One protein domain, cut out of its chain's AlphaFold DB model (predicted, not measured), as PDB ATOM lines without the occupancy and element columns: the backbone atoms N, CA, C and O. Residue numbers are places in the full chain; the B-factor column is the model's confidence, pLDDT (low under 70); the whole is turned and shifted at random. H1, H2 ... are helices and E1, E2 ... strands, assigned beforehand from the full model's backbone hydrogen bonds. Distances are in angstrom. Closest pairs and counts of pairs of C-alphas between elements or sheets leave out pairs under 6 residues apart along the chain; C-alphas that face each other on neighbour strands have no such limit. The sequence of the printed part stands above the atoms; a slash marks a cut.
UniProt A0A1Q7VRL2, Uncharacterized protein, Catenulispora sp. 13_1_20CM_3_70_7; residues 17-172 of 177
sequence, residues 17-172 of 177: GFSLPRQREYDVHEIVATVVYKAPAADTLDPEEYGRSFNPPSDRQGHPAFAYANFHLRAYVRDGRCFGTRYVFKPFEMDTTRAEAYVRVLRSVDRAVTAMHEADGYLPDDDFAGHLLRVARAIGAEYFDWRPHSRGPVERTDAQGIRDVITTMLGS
ATOM      1  N   GLY A  17     316.532 206.526 149.368       95.31
ATOM      2  CA  GLY A  17     317.264 205.361 149.844       95.31
ATOM      3  C   GLY A  17     318.756 205.505 149.595       95.31
ATOM      4  O   GLY A  17     319.230 206.551 149.147       95.31
ATOM      5  N   PHE A  18     319.489 204.430 149.852       96.69
ATOM      6  CA  PHE A  18     320.884 204.294 149.448       96.69
ATOM      7  C   PHE A  18     321.053 203.133 148.482       96.69
ATOM      8  O   PHE A  18     320.529 202.055 148.726       96.69
ATOM      9  N   SER A  19     321.839 203.321 147.428       95.31
ATOM     10  CA  SER A  19     322.434 202.214 146.685       95.31
ATOM     11  C   SER A  19     323.814 201.910 147.257       95.31
ATOM     12  O   SER A  19     324.573 202.846 147.511       95.31
ATOM     13  N   LEU A  20     324.138 200.630 147.453       95.12
ATOM     14  CA  LEU A  20     325.376 200.145 148.068       95.12
ATOM     15  C   LEU A  20     326.231 199.333 147.071       95.12
ATOM     16  O   LEU A  20     326.345 198.113 147.198       95.12
ATOM     17  N   PRO A  21     326.825 199.939 146.029       91.31
ATOM     18  CA  PRO A  21     327.838 199.265 145.227       91.31
ATOM     19  C   PRO A  21     329.140 199.029 146.006       91.31
ATOM     20  O   PRO A  21     329.584 199.872 146.791       91.31
ATOM     21  N   ARG A  22     329.807 197.915 145.690       87.81
ATOM     22  CA  ARG A  22     331.241 197.737 145.948       87.81
ATOM     23  C   ARG A  22     332.044 198.320 144.793       87.81
ATOM     24  O   ARG A  22     331.704 198.097 143.632       87.81
ATOM     25  N   GLN A  23     333.087 199.071 145.112       87.00
ATOM     26  CA  GLN A  23     333.976 199.717 144.149       87.00
ATOM     27  C   GLN A  23     335.433 199.413 144.502       87.00
ATOM     28  O   GLN A  23     335.758 199.147 145.658       87.00
ATOM     29  N   ARG A  24     336.310 199.466 143.498       81.69
ATOM     30  CA  ARG A  24     337.762 199.401 143.677       81.69
ATOM     31  C   ARG A  24     338.391 200.601 142.980       81.69
ATOM     32  O   ARG A  24     338.190 200.779 141.781       81.69
ATOM     33  N   GLU A  25     339.141 201.409 143.719       72.19
ATOM     34  CA  GLU A  25     339.842 202.595 143.214       72.19
ATOM     35  C   GLU A  25     341.292 202.556 143.732       72.19
ATOM     36  O   GLU A  25     341.502 202.503 144.937       72.19
ATOM     37  N   TYR A  26     342.294 202.526 142.840       71.75
ATOM     38  CA  TYR A  26     343.733 202.484 143.190       71.75
ATOM     39  C   TYR A  26     344.102 201.466 144.295       71.75
ATOM     40  O   TYR A  26     344.741 201.816 145.282       71.75
ATOM     41  N   ASP A  27     343.666 200.210 144.144       75.25
ATOM     42  CA  ASP A  27     343.858 199.112 145.117       75.25
ATOM     43  C   ASP A  27     343.167 199.282 146.479       75.25
ATOM     44  O   ASP A  27     343.345 198.462 147.379       75.25
ATOM     45  N   VAL A  28     342.306 200.289 146.618       79.62
ATOM     46  CA  VAL A  28     341.424 200.454 147.771       79.62
ATOM     47  C   VAL A  28     340.043 199.914 147.425       79.62
ATOM     48  O   VAL A  28     339.442 200.302 146.421       79.62
ATOM     49  N   HIS A  29     339.538 199.012 148.265       88.88
ATOM     50  CA  HIS A  29     338.180 198.492 148.164       88.88
ATOM     51  C   HIS A  29     337.245 199.354 149.002       88.88
ATOM     52  O   HIS A  29     337.554 199.691 150.145       88.88
ATOM     53  N   GLU A  30     336.096 199.708 148.441       91.69
ATOM     54  CA  GLU A  30     335.117 200.555 149.109       91.69
ATOM     55  C   GLU A  30     333.703 199.989 148.970       91.69
ATOM     56  O   GLU A  30     333.311 199.501 147.908       91.69
ATOM     57  N   ILE A  31     332.904 200.125 150.027       92.94
ATOM     58  CA  ILE A  31     331.442 200.120 149.914       92.94
ATOM     59  C   ILE A  31     331.007 201.580 149.842       92.94
ATOM     60  O   ILE A  31     331.281 202.354 150.760       92.94
ATOM     61  N   VAL A  32     330.334 201.966 148.759       93.69
ATOM     62  CA  VAL A  32     329.912 203.354 148.537       93.69
ATOM     63  C   VAL A  32     328.400 203.438 148.640       93.69
ATOM     64  O   VAL A  32     327.704 203.064 147.708       93.69
ATOM     65  N   ALA A  33     327.878 203.976 149.736       95.50
ATOM     66  CA  ALA A  33     326.465 204.294 149.847       95.50
ATOM     67  C   ALA A  33     326.166 205.612 149.125       95.50
ATOM     68  O   ALA A  33     326.581 206.683 149.564       95.50
ATOM     69  N   THR A  34     325.448 205.526 148.011       94.75
ATOM     70  CA  THR A  34     325.029 206.672 147.194       94.75
ATOM     71  C   THR A  34     323.550 206.928 147.408       94.75
ATOM     72  O   THR A  34     322.764 205.986 147.330       94.75
ATOM     73  N   VAL A  35     323.159 208.174 147.685       93.94
ATOM     74  CA  VAL A  35     321.733 208.500 147.819       93.94
ATOM     75  C   VAL A  35     321.029 208.242 146.492       93.94
ATOM     76  O   VAL A  35     321.526 208.631 145.441       93.94
ATOM     77  N   VAL A  36     319.867 207.603 146.556       93.69
ATOM     78  CA  VAL A  36     318.977 207.332 145.424       93.69
ATOM     79  C   VAL A  36     317.547 207.723 145.774       93.69
ATOM     80  O   VAL A  36     317.211 207.946 146.940       93.69
ATOM     81  N   TYR A  37     316.688 207.815 144.767       92.06
ATOM     82  CA  TYR A  37     315.248 207.946 144.951       92.06
ATOM     83  C   TYR A  37     314.510 206.937 144.078       92.06
ATOM     84  O   TYR A  37     315.010 206.543 143.023       92.06
ATOM     85  N   LYS A  38     313.308 206.540 144.504       87.88
ATOM     86  CA  LYS A  38     312.431 205.739 143.645       87.88
ATOM     87  C   LYS A  38     311.764 206.620 142.618       87.88
ATOM     88  O   LYS A  38     311.060 207.560 142.996       87.88
ATOM     89  N   ALA A  39     311.926 206.263 141.352       82.88
ATOM     90  CA  ALA A  39     311.268 206.955 140.273       82.88
ATOM     91  C   ALA A  39     309.740 206.759 140.355       82.88
ATOM     92  O   ALA A  39     309.233 205.645 140.222       82.88
ATOM     93  N   PRO A  40     308.978 207.822 140.611       79.12
ATOM     94  CA  PRO A  40     307.528 207.836 140.484       79.12
ATOM     95  C   PRO A  40     307.136 207.857 139.002       79.12
ATOM     96  O   PRO A  40     307.917 208.268 138.150       79.12
ATOM     97  N   ALA A  41     305.869 207.570 138.707       77.31
ATOM     98  CA  ALA A  41     305.366 207.577 137.332       77.31
ATOM     99  C   ALA A  41     305.508 208.946 136.639       77.31
ATOM    100  O   ALA A  41     305.542 209.027 135.421       77.31
ATOM    101  N   ALA A  42     305.587 210.031 137.416       74.31
ATOM    102  CA  ALA A  42     305.762 211.384 136.892       74.31
ATOM    103  C   ALA A  42     307.194 211.691 136.417       74.31
ATOM    104  O   ALA A  42     307.371 212.654 135.678       74.31
ATOM    105  N   ASP A  43     308.190 210.912 136.849       72.38
ATOM    106  CA  ASP A  43     309.603 211.172 136.551       72.38
ATOM    107  C   ASP A  43     310.150 210.185 135.492       72.38
ATOM    108  O   ASP A  43     311.330 210.240 135.160       72.38
ATOM    109  N   THR A  44     309.306 209.295 134.953       74.06
ATOM    110  CA  THR A  44     309.676 208.242 133.990       74.06
ATOM    111  C   THR A  44     308.881 208.384 132.699       74.06
ATOM    112  O   THR A  44     307.656 208.500 132.740       74.06
ATOM    113  N   LEU A  45     309.555 208.325 131.549       76.38
ATOM    114  CA  LEU A  45     308.883 208.220 130.243       76.38
ATOM    115  C   LEU A  45     308.526 206.766 129.903       76.38
ATOM    116  O   LEU A  45     307.579 206.528 129.157       76.38
ATOM    117  N   ASP A  46     309.268 205.815 130.470       81.31
ATOM    118  CA  ASP A  46     309.074 204.380 130.302       81.31
ATOM    119  C   ASP A  46     308.379 203.780 131.546       81.31
ATOM    120  O   ASP A  46     308.897 203.913 132.659       81.31
ATOM    121  N   PRO A  47     307.217 203.111 131.405       81.44
ATOM    122  CA  PRO A  47     306.559 202.408 132.505       81.44
ATOM    123  C   PRO A  47     307.433 201.356 133.205       81.44
ATOM    124  O   PRO A  47     307.218 201.100 134.389       81.44
ATOM    125  N   GLU A  48     308.417 200.765 132.519       82.38
ATOM    126  CA  GLU A  48     309.357 199.803 133.117       82.38
ATOM    127  C   GLU A  48     310.341 200.465 134.096       82.38
ATOM    128  O   GLU A  48     310.957 199.794 134.929       82.38
ATOM    129  N   GLU A  49     310.489 201.791 134.037       80.38
ATOM    130  CA  GLU A  49     311.334 202.545 134.960       80.38
ATOM    131  C   GLU A  49     310.642 202.888 136.278       80.38
ATOM    132  O   GLU A  49     311.308 203.227 137.263       80.38
ATOM    133  N   TYR A  50     309.316 202.763 136.327       81.69
ATOM    134  CA  TYR A  50     308.541 203.053 137.521       81.69
ATOM    135  C   TYR A  50     308.993 202.189 138.707       81.69
ATOM    136  O   TYR A  50     309.059 200.963 138.639       81.69
ATOM    137  N   GLY A  51     309.299 202.837 139.830       80.81
ATOM    138  CA  GLY A  51     309.741 202.181 141.059       80.81
ATOM    139  C   GLY A  51     311.213 201.755 141.075       80.81
ATOM    140  O   GLY A  51     311.679 201.279 142.117       80.81
ATOM    141  N   ARG A  52     311.965 201.953 139.981       85.25
ATOM    142  CA  ARG A  52     313.423 201.761 139.969       85.25
ATOM    143  C   ARG A  52     314.117 202.878 140.742       85.25
ATOM    144  O   ARG A  52     313.616 203.998 140.845       85.25
ATOM    145  N   SER A  53     315.288 202.559 141.277       88.75
ATOM    146  CA  SER A  53     316.117 203.512 142.010       88.75
ATOM    147  C   SER A  53     317.067 204.230 141.064       88.75
ATOM    148  O   SER A  53     317.816 203.588 140.327       88.75
ATOM    149  N   PHE A  54     317.052 205.558 141.115       88.31
ATOM    150  CA  PHE A  54     317.927 206.415 140.323       88.31
ATOM    151  C   PHE A  54     318.777 207.296 141.228       88.31
ATOM    152  O   PHE A  54     318.341 207.725 142.300       88.31
ATOM    153  N   ASN A  55     319.988 207.601 140.765       87.62
ATOM    154  CA  ASN A  55     320.784 208.659 141.370       87.62
ATOM    155  C   ASN A  55     320.039 209.988 141.188       87.62
ATOM    156  O   ASN A  55     319.509 210.240 140.100       87.62
ATOM    157  N   PRO A  56     319.993 210.858 142.208       86.88
ATOM    158  CA  PRO A  56     319.455 212.187 142.031       86.88
ATOM    159  C   PRO A  56     320.283 212.913 140.966       86.88
ATOM    160  O   PRO A  56     321.515 212.861 141.034       86.88
ATOM    161  N   PRO A  57     319.652 213.580 139.987       77.94
ATOM    162  CA  PRO A  57     320.422 214.280 138.966       77.94
ATOM    163  C   PRO A  57     321.157 215.487 139.584       77.94
ATOM    164  O   PRO A  57     320.993 215.788 140.758       77.94
ATOM    165  N   SER A  58     322.053 216.156 138.864       69.56
ATOM    166  CA  SER A  58     322.890 217.228 139.445       69.56
ATOM    167  C   SER A  58     322.325 218.641 139.259       69.56
ATOM    168  O   SER A  58     322.919 219.614 139.731       69.56
ATOM    169  N   ASP A  59     321.215 218.780 138.537       69.06
ATOM    170  CA  ASP A  59     320.579 220.053 138.212       69.06
ATOM    171  C   ASP A  59     319.421 220.389 139.171       69.06
ATOM    172  O   ASP A  59     319.080 219.638 140.079       69.06
ATOM    173  N   ARG A  60     318.854 221.595 139.068       64.75
ATOM    174  CA  ARG A  60     317.822 222.081 140.000       64.75
ATOM    175  C   ARG A  60     316.424 221.939 139.396       64.75
ATOM    176  O   ARG A  60     315.715 222.935 139.280       64.75
ATOM    177  N   GLN A  61     315.985 220.733 139.038       62.97
ATOM    178  CA  GLN A  61     314.625 220.526 138.500       62.97
ATOM    179  C   GLN A  61     313.567 220.269 139.587       62.97
ATOM    180  O   GLN A  61     312.841 219.291 139.525       62.97
ATOM    181  N   GLY A  62     313.465 221.081 140.642       65.06
ATOM    182  CA  GLY A  62     312.373 220.965 141.636       65.06
ATOM    183  C   GLY A  62     312.239 219.634 142.418       65.06
ATOM    184  O   GLY A  62     311.461 219.585 143.372       65.06
ATOM    185  N   HIS A  63     312.998 218.591 142.077       72.06
ATOM    186  CA  HIS A  63     312.980 217.270 142.691       72.06
ATOM    187  C   HIS A  63     313.701 217.309 144.050       72.06
ATOM    188  O   HIS A  63     314.874 217.678 144.125       72.06
ATOM    189  N   PRO A  64     313.054 216.911 145.156       74.50
ATOM    190  CA  PRO A  64     313.667 216.994 146.483       74.50
ATOM    191  C   PRO A  64     314.984 216.215 146.631       74.50
ATOM    192  O   PRO A  64     315.863 216.655 147.369       74.50
ATOM    193  N   ALA A  65     315.156 215.097 145.912       81.44
ATOM    194  CA  ALA A  65     316.381 214.295 145.997       81.44
ATOM    195  C   ALA A  65     317.628 215.006 145.441       81.44
ATOM    196  O   ALA A  65     318.736 214.651 145.833       81.44
ATOM    197  N   PHE A  66     317.467 216.039 144.598       82.81
ATOM    198  CA  PHE A  66     318.575 216.834 144.041       82.81
ATOM    199  C   PHE A  66     319.526 217.388 145.098       82.81
ATOM    200  O   PHE A  66     320.721 217.548 144.853       82.81
ATOM    201  N   ALA A  67     318.996 217.661 146.292       84.31
ATOM    202  CA  ALA A  67     319.772 218.113 147.437       84.31
ATOM    203  C   ALA A  67     320.952 217.175 147.766       84.31
ATOM    204  O   ALA A  67     321.953 217.628 148.314       84.31
ATOM    205  N   TYR A  68     320.857 215.897 147.394       87.50
ATOM    206  CA  TYR A  68     321.799 214.844 147.759       87.50
ATOM    207  C   TYR A  68     322.542 214.227 146.566       87.50
ATOM    208  O   TYR A  68     323.196 213.206 146.739       87.50
ATOM    209  N   ALA A  69     322.475 214.831 145.374       85.06
ATOM    210  CA  ALA A  69     323.011 214.266 144.126       85.06
ATOM    211  C   ALA A  69     324.459 213.758 144.204       85.06
ATOM    212  O   ALA A  69     324.796 212.740 143.613       85.06
ATOM    213  N   ASN A  70     325.304 214.458 144.962       84.38
ATOM    214  CA  ASN A  70     326.721 214.133 145.106       84.38
ATOM    215  C   ASN A  70     327.074 213.629 146.506       84.38
ATOM    216  O   ASN A  70     328.251 213.620 146.852       84.38
ATOM    217  N   PHE A  71     326.087 213.300 147.343       90.44
ATOM    218  CA  PHE A  71     326.343 212.848 148.702       90.44
ATOM    219  C   PHE A  71     326.556 211.338 148.751       90.44
ATOM    220  O   PHE A  71     325.687 210.559 148.353       90.44
ATOM    221  N   HIS A  72     327.697 210.940 149.306       91.88
ATOM    222  CA  HIS A  72     328.051 209.548 149.512       91.88
ATOM    223  C   HIS A  72     328.556 209.314 150.935       91.88
ATOM    224  O   HIS A  72     329.251 210.153 151.516       91.88
ATOM    225  N   LEU A  73     328.288 208.120 151.453       93.75
ATOM    226  CA  LEU A  73     329.001 207.552 152.590       93.75
ATOM    227  C   LEU A  73     329.894 206.424 152.084       93.75
ATOM    228  O   LEU A  73     329.439 205.573 151.327       93.75
ATOM    229  N   ARG A  74     331.160 206.401 152.487       93.94
ATOM    230  CA  ARG A  74     332.119 205.375 152.072       93.94
ATOM    231  C   ARG A  74     332.603 204.583 153.271       93.94
ATOM    232  O   ARG A  74     332.965 205.199 154.266       93.94
ATOM    233  N   ALA A  75     332.654 203.266 153.142       93.88
ATOM    234  CA  ALA A  75     333.442 202.395 154.006       93.88
ATOM    235  C   ALA A  75     334.674 201.932 153.242       93.88
ATOM    236  O   ALA A  75     334.537 201.366 152.158       93.88
ATOM    237  N   TYR A  76     335.851 202.130 153.824       91.94
ATOM    238  CA  TYR A  76     337.088 201.558 153.313       91.94
ATOM    239  C   TYR A  76     337.238 200.131 153.831       91.94
ATOM    240  O   TYR A  76     337.165 199.886 155.037       91.94
ATOM    241  N   VAL A  77     337.438 199.192 152.909       90.06
ATOM    242  CA  VAL A  77     337.442 197.757 153.182       90.06
ATOM    243  C   VAL A  77     338.829 197.179 152.937       90.06
ATOM    244  O   VAL A  77     339.459 197.435 151.912       90.06
ATOM    245  N   ARG A  78     339.302 196.368 153.882       87.06
ATOM    246  CA  ARG A  78     340.539 195.594 153.772       87.06
ATOM    247  C   ARG A  78     340.363 194.254 154.472       87.06
ATOM    248  O   ARG A  78     339.845 194.219 155.583       87.06
ATOM    249  N   ASP A  79     340.765 193.164 153.821       85.19
ATOM    250  CA  ASP A  79     340.722 191.802 154.380       85.19
ATOM    251  C   ASP A  79     339.348 191.427 154.979       85.19
ATOM    252  O   ASP A  79     339.245 190.845 156.059       85.19
ATOM    253  N   GLY A  80     338.272 191.822 154.288       82.81
ATOM    254  CA  GLY A  80     336.890 191.576 154.713       82.81
ATOM    255  C   GLY A  80     336.439 192.382 155.935       82.81
ATOM    256  O   GLY A  80     335.480 192.003 156.603       82.81
ATOM    257  N   ARG A  81     337.123 193.485 156.261       86.00
ATOM    258  CA  ARG A  81     336.796 194.365 157.389       86.00
ATOM    259  C   ARG A  81     336.706 195.819 156.950       86.00
ATOM    260  O   ARG A  81     337.485 196.265 156.112       86.00
ATOM    261  N   CYS A  82     335.778 196.558 157.553       90.31
ATOM    262  CA  CYS A  82     335.786 198.015 157.500       90.31
ATOM    263  C   CYS A  82     336.900 198.532 158.419       90.31
ATOM    264  O   CYS A  82     337.034 198.041 159.537       90.31
ATOM    265  N   PHE A  83     337.698 199.497 157.967       90.25
ATOM    266  CA  PHE A  83     338.706 200.156 158.814       90.25
ATOM    267  C   PHE A  83     338.519 201.671 158.905       90.25
ATOM    268  O   PHE A  83     339.302 202.358 159.559       90.25
ATOM    269  N   GLY A  84     337.497 202.207 158.242       90.56
ATOM    270  CA  GLY A  84     337.160 203.614 158.338       90.56
ATOM    271  C   GLY A  84     335.958 203.979 157.486       90.56
ATOM    272  O   GLY A  84     335.728 203.404 156.419       90.56
ATOM    273  N   THR A  85     335.230 204.985 157.954       91.31
ATOM    274  CA  THR A  85     334.041 205.523 157.300       91.31
ATOM    275  C   THR A  85     334.243 206.998 156.965       91.31
ATOM    276  O   THR A  85     334.805 207.751 157.759       91.31
ATOM    277  N   ARG A  86     333.787 207.447 155.790       90.25
ATOM    278  CA  ARG A  86     333.912 208.850 155.369       90.25
ATOM    279  C   ARG A  86     332.684 209.371 154.633       90.25
ATOM    280  O   ARG A  86     332.196 208.742 153.697       90.25
ATOM    281  N   TYR A  87     332.257 210.584 154.986       87.31
ATOM    282  CA  TYR A  87     331.320 211.380 154.190       87.31
ATOM    283  C   TYR A  87     332.058 212.012 153.012       87.31
ATOM    284  O   TYR A  87     333.046 212.729 153.193       87.31
ATOM    285  N   VAL A  88     331.589 211.754 151.796       85.75
ATOM    286  CA  VAL A  88     332.198 212.292 150.583       85.75
ATOM    287  C   VAL A  88     331.153 213.019 149.764       85.75
ATOM    288  O   VAL A  88     330.078 212.496 149.489       85.75
ATOM    289  N   PHE A  89     331.521 214.222 149.332       78.25
ATOM    290  CA  PHE A  89     330.792 214.974 148.330       78.25
ATOM    291  C   PHE A  89     331.692 215.101 147.109       78.25
ATOM    292  O   PHE A  89     332.755 215.713 147.211       78.25
ATOM    293  N   LYS A  90     331.318 214.475 145.985       75.69
ATOM    294  CA  LYS A  90     332.091 214.522 144.730       75.69
ATOM    295  C   LYS A  90     331.418 215.477 143.737       75.69
ATOM    296  O   LYS A  90     330.606 215.032 142.934       75.69
ATOM    297  N   PRO A  91     331.701 216.786 143.795       67.06
ATOM    298  CA  PRO A  91     331.140 217.717 142.834       67.06
ATOM    299  C   PRO A  91     331.809 217.561 141.462       67.06
ATOM    300  O   PRO A  91     333.013 217.773 141.339       67.06
ATOM    301  N   PHE A  92     331.035 217.249 140.423       62.47
ATOM    302  CA  PHE A  92     331.454 217.474 139.038       62.47
ATOM    303  C   PHE A  92     330.928 218.841 138.584       62.47
ATOM    304  O   PHE A  92     329.737 219.111 138.719       62.47
ATOM    305  N   GLU A  93     331.834 219.706 138.116       64.88
ATOM    306  CA  GLU A  93     331.561 221.011 137.483       64.88
ATOM    307  C   GLU A  93     330.445 221.839 138.145       64.88
ATOM    308  O   GLU A  93     329.273 221.818 137.756       64.88
ATOM    309  N   MET A  94     330.823 222.615 139.162       72.75
ATOM    310  CA  MET A  94     329.893 223.360 140.005       72.75
ATOM    311  C   MET A  94     330.042 224.874 139.896       72.75
ATOM    312  O   MET A  94     331.144 225.403 139.994       72.75
ATOM    313  N   ASP A  95     328.910 225.570 139.799       81.31
ATOM    314  CA  ASP A  95     328.837 227.007 140.075       81.31
ATOM    315  C   ASP A  95     328.648 227.285 141.579       81.31
ATOM    316  O   ASP A  95     328.292 226.402 142.370       81.31
ATOM    317  N   THR A  96     328.850 228.545 141.971       81.31
ATOM    318  CA  THR A  96     328.739 229.010 143.360       81.31
ATOM    319  C   THR A  96     327.368 228.725 143.978       81.31
ATOM    320  O   THR A  96     327.286 228.327 145.138       81.31
ATOM    321  N   THR A  97     326.280 228.865 143.212       80.31
ATOM    322  CA  THR A  97     324.914 228.677 143.734       80.31
ATOM    323  C   THR A  97     324.680 227.223 144.123       80.31
ATOM    324  O   THR A  97     324.127 226.935 145.189       80.31
ATOM    325  N   ARG A  98     325.107 226.287 143.270       76.94
ATOM    326  CA  ARG A  98     325.026 224.861 143.588       76.94
ATOM    327  C   ARG A  98     325.937 224.520 144.772       76.94
ATOM    328  O   ARG A  98     325.530 223.736 145.629       76.94
ATOM    329  N   ALA A  99     327.124 225.126 144.865       79.94
ATOM    330  CA  ALA A  99     328.069 224.854 145.951       79.94
ATOM    331  C   ALA A  99     327.481 225.250 147.312       79.94
ATOM    332  O   ALA A  99     327.494 224.458 148.256       79.94
ATOM    333  N   GLU A 100     326.865 226.429 147.398       83.06
ATOM    334  CA  GLU A 100     326.161 226.871 148.602       83.06
ATOM    335  C   GLU A 100     325.006 225.944 148.992       83.06
ATOM    336  O   GLU A 100     324.791 225.684 150.179       83.06
ATOM    337  N   ALA A 101     324.250 225.441 148.010       81.25
ATOM    338  CA  ALA A 101     323.158 224.510 148.268       81.25
ATOM    339  C   ALA A 101     323.674 223.212 148.906       81.25
ATOM    340  O   ALA A 101     323.126 222.784 149.925       81.25
ATOM    341  N   TYR A 102     324.765 222.638 148.389       81.50
ATOM    342  CA  TYR A 102     325.372 221.454 149.001       81.50
ATOM    343  C   TYR A 102     325.940 221.736 150.387       81.50
ATOM    344  O   TYR A 102     325.729 220.932 151.289       81.50
ATOM    345  N   VAL A 103     326.575 222.890 150.609       85.00
ATOM    346  CA  VAL A 103     327.056 223.275 151.948       85.00
ATOM    347  C   VAL A 103     325.906 223.350 152.960       85.00
ATOM    348  O   VAL A 103     326.068 222.952 154.114       85.00
ATOM    349  N   ARG A 104     324.720 223.824 152.558       86.38
ATOM    350  CA  ARG A 104     323.539 223.843 153.441       86.38
ATOM    351  C   ARG A 104     323.058 222.436 153.781       86.38
ATOM    352  O   ARG A 104     322.732 222.184 154.940       86.38
ATOM    353  N   VAL A 105     323.036 221.536 152.800       86.31
ATOM    354  CA  VAL A 105     322.675 220.124 153.007       86.31
ATOM    355  C   VAL A 105     323.668 219.460 153.954       86.31
ATOM    356  O   VAL A 105     323.257 218.896 154.962       86.31
ATOM    357  N   LEU A 106     324.963 219.637 153.698       86.62
ATOM    358  CA  LEU A 106     326.068 219.199 154.546       86.62
ATOM    359  C   LEU A 106     325.877 219.606 156.004       86.62
ATOM    360  O   LEU A 106     325.811 218.755 156.881       86.62
ATOM    361  N   ARG A 107     325.700 220.905 156.253       90.38
ATOM    362  CA  ARG A 107     325.467 221.438 157.602       90.38
ATOM    363  C   ARG A 107     324.182 220.911 158.234       90.38
ATOM    364  O   ARG A 107     324.050 220.911 159.454       90.38
ATOM    365  N   SER A 108     323.186 220.540 157.436       91.06
ATOM    366  CA  SER A 108     321.956 219.943 157.953       91.06
ATOM    367  C   SER A 108     322.180 218.505 158.405       91.06
ATOM    368  O   SER A 108     321.752 218.154 159.501       91.06
ATOM    369  N   VAL A 109     322.857 217.699 157.583       91.44
ATOM    370  CA  VAL A 109     323.187 216.305 157.906       91.44
ATOM    371  C   VAL A 109     324.131 216.248 159.099       91.44
ATOM    372  O   VAL A 109     323.843 215.535 160.051       91.44
ATOM    373  N   ASP A 110     325.190 217.056 159.084       91.88
ATOM    374  CA  ASP A 110     326.181 217.144 160.157       91.88
ATOM    375  C   ASP A 110     325.517 217.461 161.501       91.88
ATOM    376  O   ASP A 110     325.597 216.663 162.425       91.88
ATOM    377  N   ARG A 111     324.708 218.530 161.575       95.06
ATOM    378  CA  ARG A 111     323.959 218.870 162.800       95.06
ATOM    379  C   ARG A 111     323.067 217.734 163.296       95.06
ATOM    380  O   ARG A 111     322.983 217.515 164.501       95.06
ATOM    381  N   ALA A 112     322.375 217.040 162.395       95.00
ATOM    382  CA  ALA A 112     321.507 215.930 162.774       95.00
ATOM    383  C   ALA A 112     322.313 214.737 163.310       95.00
ATOM    384  O   ALA A 112     321.927 214.147 164.316       95.00
ATOM    385  N   VAL A 113     323.438 214.403 162.673       93.50
ATOM    386  CA  VAL A 113     324.333 213.327 163.114       93.50
ATOM    387  C   VAL A 113     325.002 213.685 164.442       93.50
ATOM    388  O   VAL A 113     324.984 212.862 165.353       93.50
ATOM    389  N   THR A 114     325.501 214.913 164.611       94.12
ATOM    390  CA  THR A 114     326.059 215.401 165.883       94.12
ATOM    391  C   THR A 114     325.038 215.306 167.012       94.12
ATOM    392  O   THR A 114     325.357 214.770 168.066       94.12
ATOM    393  N   ALA A 115     323.790 215.723 166.785       96.31
ATOM    394  CA  ALA A 115     322.738 215.589 167.792       96.31
ATOM    395  C   ALA A 115     322.485 214.118 168.183       96.31
ATOM    396  O   ALA A 115     322.265 213.817 169.354       96.31
ATOM    397  N   MET A 116     322.560 213.180 167.228       96.12
ATOM    398  CA  MET A 116     322.486 211.743 167.532       96.12
ATOM    399  C   MET A 116     323.727 211.245 168.286       96.12
ATOM    400  O   MET A 116     323.608 210.357 169.120       96.12
ATOM    401  N   HIS A 117     324.914 211.797 168.025       93.56
ATOM    402  CA  HIS A 117     326.135 211.448 168.760       93.56
ATOM    403  C   HIS A 117     326.053 211.893 170.219       93.56
ATOM    404  O   HIS A 117     326.449 211.151 171.114       93.56
ATOM    405  N   GLU A 118     325.518 213.087 170.457       95.88
ATOM    406  CA  GLU A 118     325.308 213.625 171.800       95.88
ATOM    407  C   GLU A 118     324.239 212.842 172.574       95.88
ATOM    408  O   GLU A 118     324.388 212.639 173.777       95.88
ATOM    409  N   ALA A 119     323.186 212.373 171.895       95.81
ATOM    410  CA  ALA A 119     322.093 211.629 172.521       95.81
ATOM    411  C   ALA A 119     322.409 210.138 172.750       95.81
ATOM    412  O   ALA A 119     322.153 209.615 173.833       95.81
ATOM    413  N   ASP A 120     322.966 209.464 171.741       95.75
ATOM    414  CA  ASP A 120     323.107 208.001 171.699       95.75
ATOM    415  C   ASP A 120     324.574 207.537 171.841       95.75
ATOM    416  O   ASP A 120     324.858 206.339 171.805       95.75
ATOM    417  N   GLY A 121     325.525 208.469 171.962       95.44
ATOM    418  CA  GLY A 121     326.964 208.200 172.030       95.44
ATOM    419  C   GLY A 121     327.656 208.148 170.662       95.44
ATOM    420  O   GLY A 121     327.028 208.052 169.605       95.44
ATOM    421  N   TYR A 122     328.986 208.213 170.664       93.06
ATOM    422  CA  TYR A 122     329.794 208.150 169.443       93.06
ATOM    423  C   TYR A 122     329.922 206.707 168.944       93.06
ATOM    424  O   TYR A 122     330.124 205.788 169.736       93.06
ATOM    425  N   LEU A 123     329.806 206.517 167.629       93.44
ATOM    426  CA  LEU A 123     330.054 205.220 166.999       93.44
ATOM    427  C   LEU A 123     331.548 205.048 166.706       93.44
ATOM    428  O   LEU A 123     332.201 206.038 166.371       93.44
ATOM    429  N   PRO A 124     332.069 203.812 166.758       93.62
ATOM    430  CA  PRO A 124     333.382 203.488 166.209       93.62
ATOM    431  C   PRO A 124     333.494 203.868 164.724       93.62
ATOM    432  O   PRO A 124     332.519 203.765 163.976       93.62
ATOM    433  N   ASP A 125     334.681 204.281 164.275       89.69
ATOM    434  CA  ASP A 125     334.922 204.677 162.875       89.69
ATOM    435  C   ASP A 125     334.718 203.520 161.876       89.69
ATOM    436  O   ASP A 125     334.436 203.744 160.692       89.69
ATOM    437  N   ASP A 126     334.830 202.280 162.352       90.69
ATOM    438  CA  ASP A 126     334.642 201.046 161.596       90.69
ATOM    439  C   ASP A 126     333.198 200.496 161.627       90.69
ATOM    440  O   ASP A 126     332.882 199.623 160.814       90.69
ATOM    441  N   ASP A 127     332.277 201.039 162.445       93.12
ATOM    442  CA  ASP A 127     330.841 200.673 162.422       93.12
ATOM    443  C   ASP A 127     330.103 201.365 161.267       93.12
ATOM    444  O   ASP A 127     329.232 202.223 161.450       93.12
ATOM    445  N   PHE A 128     330.451 200.979 160.040       95.06
ATOM    446  CA  PHE A 128     329.856 201.536 158.826       95.06
ATOM    447  C   PHE A 128     328.327 201.441 158.817       95.06
ATOM    448  O   PHE A 128     327.657 202.394 158.426       95.06
ATOM    449  N   ALA A 129     327.762 200.317 159.270       95.88
ATOM    450  CA  ALA A 129     326.314 200.127 159.312       95.88
ATOM    451  C   ALA A 129     325.644 201.115 160.280       95.88
ATOM    452  O   ALA A 129     324.612 201.698 159.947       95.88
ATOM    453  N   GLY A 130     326.244 201.353 161.452       96.00
ATOM    454  CA  GLY A 130     325.773 202.365 162.396       96.00
ATOM    455  C   GLY A 130     325.822 203.780 161.813       96.00
ATOM    456  O   GLY A 130     324.828 204.511 161.880       96.00
ATOM    457  N   HIS A 131     326.943 204.157 161.187       95.62
ATOM    458  CA  HIS A 131     327.084 205.462 160.524       95.62
ATOM    459  C   HIS A 131     326.057 205.637 159.406       95.62
ATOM    460  O   HIS A 131     325.391 206.672 159.325       95.62
ATOM    461  N   LEU A 132     325.874 204.607 158.582       96.44
ATOM    462  CA  LEU A 132     324.899 204.587 157.498       96.44
ATOM    463  C   LEU A 132     323.469 204.774 158.012       96.44
ATOM    464  O   LEU A 132     322.731 205.586 157.459       96.44
ATOM    465  N   LEU A 133     323.092 204.099 159.100       96.94
ATOM    466  CA  LEU A 133     321.778 204.245 159.731       96.94
ATOM    467  C   LEU A 133     321.538 205.657 160.281       96.94
ATOM    468  O   LEU A 133     320.452 206.213 160.094       96.94
ATOM    469  N   ARG A 134     322.540 206.274 160.922       96.25
ATOM    470  CA  ARG A 134     322.425 207.657 161.424       96.25
ATOM    471  C   ARG A 134     322.243 208.653 160.290       96.25
ATOM    472  O   ARG A 134     321.357 209.507 160.349       96.25
ATOM    473  N   VAL A 135     323.031 208.510 159.228       95.75
ATOM    474  CA  VAL A 135     322.902 209.354 158.039       95.75
ATOM    475  C   VAL A 135     321.554 209.126 157.351       95.75
ATOM    476  O   VAL A 135     320.887 210.098 157.003       95.75
ATOM    477  N   ALA A 136     321.114 207.873 157.204       95.88
ATOM    478  CA  ALA A 136     319.809 207.543 156.638       95.88
ATOM    479  C   ALA A 136     318.677 208.214 157.417       95.88
ATOM    480  O   ALA A 136     317.821 208.862 156.819       95.88
ATOM    481  N   ARG A 137     318.730 208.181 158.752       95.31
ATOM    482  CA  ARG A 137     317.780 208.897 159.611       95.31
ATOM    483  C   ARG A 137     317.848 210.415 159.421       95.31
ATOM    484  O   ARG A 137     316.802 211.058 159.375       95.31
ATOM    485  N   ALA A 138     319.046 210.986 159.287       94.00
ATOM    486  CA  ALA A 138     319.240 212.425 159.099       94.00
ATOM    487  C   ALA A 138     318.633 212.944 157.782       94.00
ATOM    488  O   ALA A 138     318.036 214.020 157.764       94.00
ATOM    489  N   ILE A 139     318.754 212.181 156.691       92.50
ATOM    490  CA  ILE A 139     318.201 212.562 155.378       92.50
ATOM    491  C   ILE A 139     316.764 212.058 155.163       92.50
ATOM    492  O   ILE A 139     316.053 212.548 154.282       92.50
ATOM    493  N   GLY A 140     316.319 211.104 155.985       92.31
ATOM    494  CA  GLY A 140     315.064 210.376 155.822       92.31
ATOM    495  C   GLY A 140     315.089 209.421 154.632       92.31
ATOM    496  O   GLY A 140     314.163 209.437 153.827       92.31
ATOM    497  N   ALA A 141     316.171 208.655 154.498       93.62
ATOM    498  CA  ALA A 141     316.239 207.505 153.609       93.62
ATOM    499  C   ALA A 141     315.575 206.297 154.282       93.62
ATOM    500  O   ALA A 141     315.815 206.027 155.458       93.62
ATOM    501  N   GLU A 142     314.736 205.595 153.529       93.31
ATOM    502  CA  GLU A 142     313.828 204.563 154.040       93.31
ATOM    503  C   GLU A 142     314.254 203.146 153.630       93.31
ATOM    504  O   GLU A 142     313.827 202.174 154.248       93.31
ATOM    505  N   TYR A 143     315.124 203.015 152.623       95.38
ATOM    506  CA  TYR A 143     315.559 201.723 152.093       95.38
ATOM    507  C   TYR A 143     317.030 201.707 151.665       95.38
ATOM    508  O   TYR A 143     317.652 202.748 151.425       95.38
ATOM    509  N   PHE A 144     317.561 200.495 151.510       96.62
ATOM    510  CA  PHE A 144     318.916 200.228 151.041       96.62
ATOM    511  C   PHE A 144     318.881 199.189 149.921       96.62
ATOM    512  O   PHE A 144     318.470 198.049 150.129       96.62
ATOM    513  N   ASP A 145     319.323 199.585 148.736       95.81
ATOM    514  CA  ASP A 145     319.430 198.734 147.561       95.81
ATOM    515  C   ASP A 145     320.873 198.251 147.391       95.81
ATOM    516  O   ASP A 145     321.822 199.036 147.430       95.81
ATOM    517  N   TRP A 146     321.059 196.957 147.164       94.38
ATOM    518  CA  TRP A 146     322.379 196.332 147.085       94.38
ATOM    519  C   TRP A 146     322.358 195.128 146.138       94.38
ATOM    520  O   TRP A 146     321.316 194.773 145.589       94.38
ATOM    521  N   ARG A 147     323.521 194.520 145.887       90.00
ATOM    522  CA  ARG A 147     323.638 193.278 145.108       90.00
ATOM    523  C   ARG A 147     324.463 192.263 145.908       90.00
ATOM    524  O   ARG A 147     325.596 192.603 146.255       90.00
ATOM    525  N   PRO A 148     323.963 191.037 146.153       86.38
ATOM    526  CA  PRO A 148     324.713 190.012 146.887       86.38
ATOM    527  C   PRO A 148     326.017 189.585 146.211       86.38
ATOM    528  O   PRO A 148     327.010 189.283 146.872       86.38
ATOM    529  N   HIS A 149     326.022 189.585 144.880       81.56
ATOM    530  CA  HIS A 149     327.185 189.283 144.058       81.56
ATOM    531  C   HIS A 149     327.218 190.182 142.820       81.56
ATOM    532  O   HIS A 149     326.194 190.723 142.385       81.56
ATOM    533  N   SER A 150     328.400 190.332 142.217       74.81
ATOM    534  CA  SER A 150     328.555 191.129 140.998       74.81
ATOM    535  C   SER A 150     327.613 190.632 139.903       74.81
ATOM    536  O   SER A 150     327.490 189.432 139.660       74.81
ATOM    537  N   ARG A 151     326.920 191.579 139.258       79.75
ATOM    538  CA  ARG A 151     325.912 191.351 138.204       79.75
ATOM    539  C   ARG A 151     324.642 190.587 138.642       79.75
ATOM    540  O   ARG A 151     323.780 190.365 137.799       79.75
ATOM    541  N   GLY A 152     324.478 190.242 139.926       83.56
ATOM    542  CA  GLY A 152     323.229 189.681 140.475       83.56
ATOM    543  C   GLY A 152     322.095 190.705 140.538       83.56
ATOM    544  O   GLY A 152     322.378 191.889 140.382       83.56
ATOM    545  N   PRO A 153     320.828 190.308 140.742       88.69
ATOM    546  CA  PRO A 153     319.709 191.251 140.830       88.69
ATOM    547  C   PRO A 153     319.907 192.273 141.960       88.69
ATOM    548  O   PRO A 153     320.641 192.028 142.916       88.69
ATOM    549  N   VAL A 154     319.266 193.439 141.828       90.94
ATOM    550  CA  VAL A 154     319.206 194.403 142.935       90.94
ATOM    551  C   VAL A 154     318.223 193.873 143.964       90.94
ATOM    552  O   VAL A 154     317.063 193.624 143.641       90.94
ATOM    553  N   GLU A 155     318.692 193.742 145.192       94.00
ATOM    554  CA  GLU A 155     317.879 193.426 146.355       94.00
ATOM    555  C   GLU A 155     317.683 194.674 147.205       94.00
ATOM    556  O   GLU A 155     318.511 195.587 147.197       94.00
ATOM    557  N   ARG A 156     316.582 194.700 147.954       94.50
ATOM    558  CA  ARG A 156     316.249 195.787 148.869       94.50
ATOM    559  C   ARG A 156     316.187 195.271 150.292       94.50
ATOM    560  O   ARG A 156     315.568 194.245 150.555       94.50
ATOM    561  N   THR A 157     316.763 196.038 151.205       96.25
ATOM    562  CA  THR A 157     316.598 195.867 152.644       96.25
ATOM    563  C   THR A 157     316.166 197.180 153.299       96.25
ATOM    564  O   THR A 157     316.186 198.246 152.675       96.25
ATOM    565  N   ASP A 158     315.756 197.094 154.556       95.94
ATOM    566  CA  ASP A 158     315.409 198.223 155.407       95.94
ATOM    567  C   ASP A 158     316.463 198.418 156.513       95.94
ATOM    568  O   ASP A 158     317.555 197.841 156.495       95.94
ATOM    569  N   ALA A 159     316.149 199.265 157.492       96.31
ATOM    570  CA  ALA A 159     317.037 199.539 158.614       96.31
ATOM    571  C   ALA A 159     317.305 198.319 159.519       96.31
ATOM    572  O   ALA A 159     318.320 198.312 160.214       96.31
ATOM    573  N   GLN A 160     316.428 197.309 159.541       96.69
ATOM    574  CA  GLN A 160     316.624 196.110 160.363       96.69
ATOM    575  C   GLN A 160     317.628 195.161 159.707       96.69
ATOM    576  O   GLN A 160     318.518 194.653 160.387       96.69
ATOM    577  N   GLY A 161     317.537 194.969 158.387       95.75
ATOM    578  CA  GLY A 161     318.403 194.038 157.654       95.75
ATOM    579  C   GLY A 161     319.765 194.599 157.228       95.75
ATOM    580  O   GLY A 161     320.639 193.842 156.804       95.75
ATOM    581  N   ILE A 162     320.002 195.910 157.354       96.00
ATOM    582  CA  ILE A 162     321.230 196.538 156.838       96.00
ATOM    583  C   ILE A 162     322.524 195.977 157.444       96.00
ATOM    584  O   ILE A 162     323.533 195.883 156.750       96.00
ATOM    585  N   ARG A 163     322.525 195.575 158.723       95.62
ATOM    586  CA  ARG A 163     323.733 195.030 159.370       95.62
ATOM    587  C   ARG A 163     324.157 193.698 158.740       95.62
ATOM    588  O   ARG A 163     325.349 193.497 158.494       95.62
ATOM    589  N   ASP A 164     323.198 192.842 158.405       95.38
ATOM    590  CA  ASP A 164     323.452 191.561 157.737       95.38
ATOM    591  C   ASP A 164     323.918 191.774 156.293       95.38
ATOM    592  O   ASP A 164     324.852 191.114 155.826       95.38
ATOM    593  N   VAL A 165     323.335 192.763 155.608       95.06
ATOM    594  CA  VAL A 165     323.769 193.180 154.270       95.06
ATOM    595  C   VAL A 165     325.220 193.646 154.281       95.06
ATOM    596  O   VAL A 165     326.016 193.141 153.494       95.06
ATOM    597  N   ILE A 166     325.603 194.549 155.189       94.12
ATOM    598  CA  ILE A 166     326.995 195.012 155.281       94.12
ATOM    599  C   ILE A 166     327.937 193.857 155.624       94.12
ATOM    600  O   ILE A 166     328.996 193.747 155.016       94.12
ATOM    601  N   THR A 167     327.544 192.954 156.523       92.12
ATOM    602  CA  THR A 167     328.345 191.764 156.857       92.12
ATOM    603  C   THR A 167     328.578 190.885 155.627       92.12
ATOM    604  O   THR A 167     329.712 190.506 155.332       92.12
ATOM    605  N   THR A 168     327.525 190.632 154.849       91.44
ATOM    606  CA  THR A 168     327.600 189.882 153.587       91.44
ATOM    607  C   THR A 168     328.501 190.599 152.584       91.44
ATOM    608  O   THR A 168     329.418 190.013 152.012       91.44
ATOM    609  N   MET A 169     328.296 191.905 152.424       90.44
ATOM    610  CA  MET A 169     329.094 192.749 151.548       90.44
ATOM    611  C   MET A 169     330.545 192.887 151.993       90.44
ATOM    612  O   MET A 169     331.352 193.260 151.158       90.44
ATOM    613  N   LEU A 170     330.909 192.617 153.243       87.88
ATOM    614  CA  LEU A 170     332.304 192.562 153.681       87.88
ATOM    615  C   LEU A 170     332.920 191.177 153.421       87.88
ATOM    616  O   LEU A 170     334.093 191.095 153.067       87.88
ATOM    617  N   GLY A 171     332.129 190.106 153.540       80.19
ATOM    618  CA  GLY A 171     332.571 188.721 153.346       80.19
ATOM    619  C   GLY A 171     332.692 188.259 151.888       80.19
ATOM    620  O   GLY A 171     333.424 187.308 151.614       80.19
ATOM    621  N   SER A 172     332.009 188.907 150.941       68.25
ATOM    622  CA  SER A 172     332.101 188.529 149.524       68.25
ATOM    623  C   SER A 172     333.479 188.884 148.928       68.25
ATOM    624  O   SER A 172     334.008 189.964 149.198       68.25
TER     625      SER A 172
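Overview. This is residues 17 to 172 of the 177 residues of an uncharacterized protein of Catenulispora sp. 13_1_20CM_3_70_7 (UniProt A0A1Q7VRL2). A strongly twisted sheet of seven strands curls round two helices, H3 and H4, which meet near their first residues; the long helix H2 packs steeply on H3 and only grazes the sheet, and short H1 sits beside the strands and packs on H2. The sheet branches at E3 and does not close, for its edge strands E5 and E7 are apart. The printed part has 156 residues, with seven named strands and four named helices in the order E1 E2 E3 H1 E4 E5 H2 H3 E6 E7 H4, a mixed class; neighbour strands are antiparallel, but E1 and E6 are parallel. The whole is compact and rounded, with a radius of gyration of the C-alphas of 15.8 A and spans of 41 by 37 by 33 A.

Arrangement. E3, residues 28 to 38, has three antiparallel neighbours: E1, residues 17 to 20, and E2, residues 22 to 25, on one side, and E4, residues 71 to 78, on the other side. Within hydrogen-bond range are N 19 and O 34, 2.8 A, N 23 and O 30, 2.8 A, and N 33 and O 73, 2.7 A. E5, residues 81 to 89, bends by 56 degrees at residue 84 and forms a hairpin with E4, with N 74 and O 86 at 2.8 A. E6, residues 141 to 146, is parallel to E1, with N 145 and O 18 at 2.7 A. E7, residues 155 to 157, forms a hairpin with E6, with N 155 and O 146 at 2.8 A. The sheet curls round H3, residues 128 to 139, and H4, residues 162 to 171. These two touch at a steep tilt of 40 degrees, opposite ways, closest at the C-alphas of Ala 129 and Arg 163, 5.7 A. H2, residues 96 to 120, touches H3 with residues 109 to 116 alone, at a steep tilt of 63 degrees, closest at the C-alphas of Ala 112 and Ala 138, 5.6 A. H1, residues 64 to 68, touches H2, closest at the C-alphas of Ala 67 and Val 105, 6.6 A. Every O i to N i+4 pair is within hydrogen-bond range in H2, H3 and H4; H1 has 0 of 1, but 2 of 2 O i to N i+3 pairs.

Along the chain. E1 begins at C-alpha 17, (317.264, 205.361, 149.844). E3 is 29.8 A long, E4 22.9 A and E5 23.3 A. H2 is 35.7 A long and begins at C-alpha 96, (328.739, 229.010, 143.360); H3 is 16.4 A long. H4, 14.2 A long, ends at C-alpha 171, (332.571, 188.721, 153.346).

Size, cuts and confidence. The C-alphas farthest apart, of Asp 46 and Gly 121, are 45.6 A apart. The printed part has no cut. The link from E3 to H1 is long, 25 residues; its residues 53 to 54 pair antiparallel with residues 37 to 38 of E3. Mean pLDDT of the printed part is 87.2; residues 58 to 62, 91 to 93 and 172 are under 70.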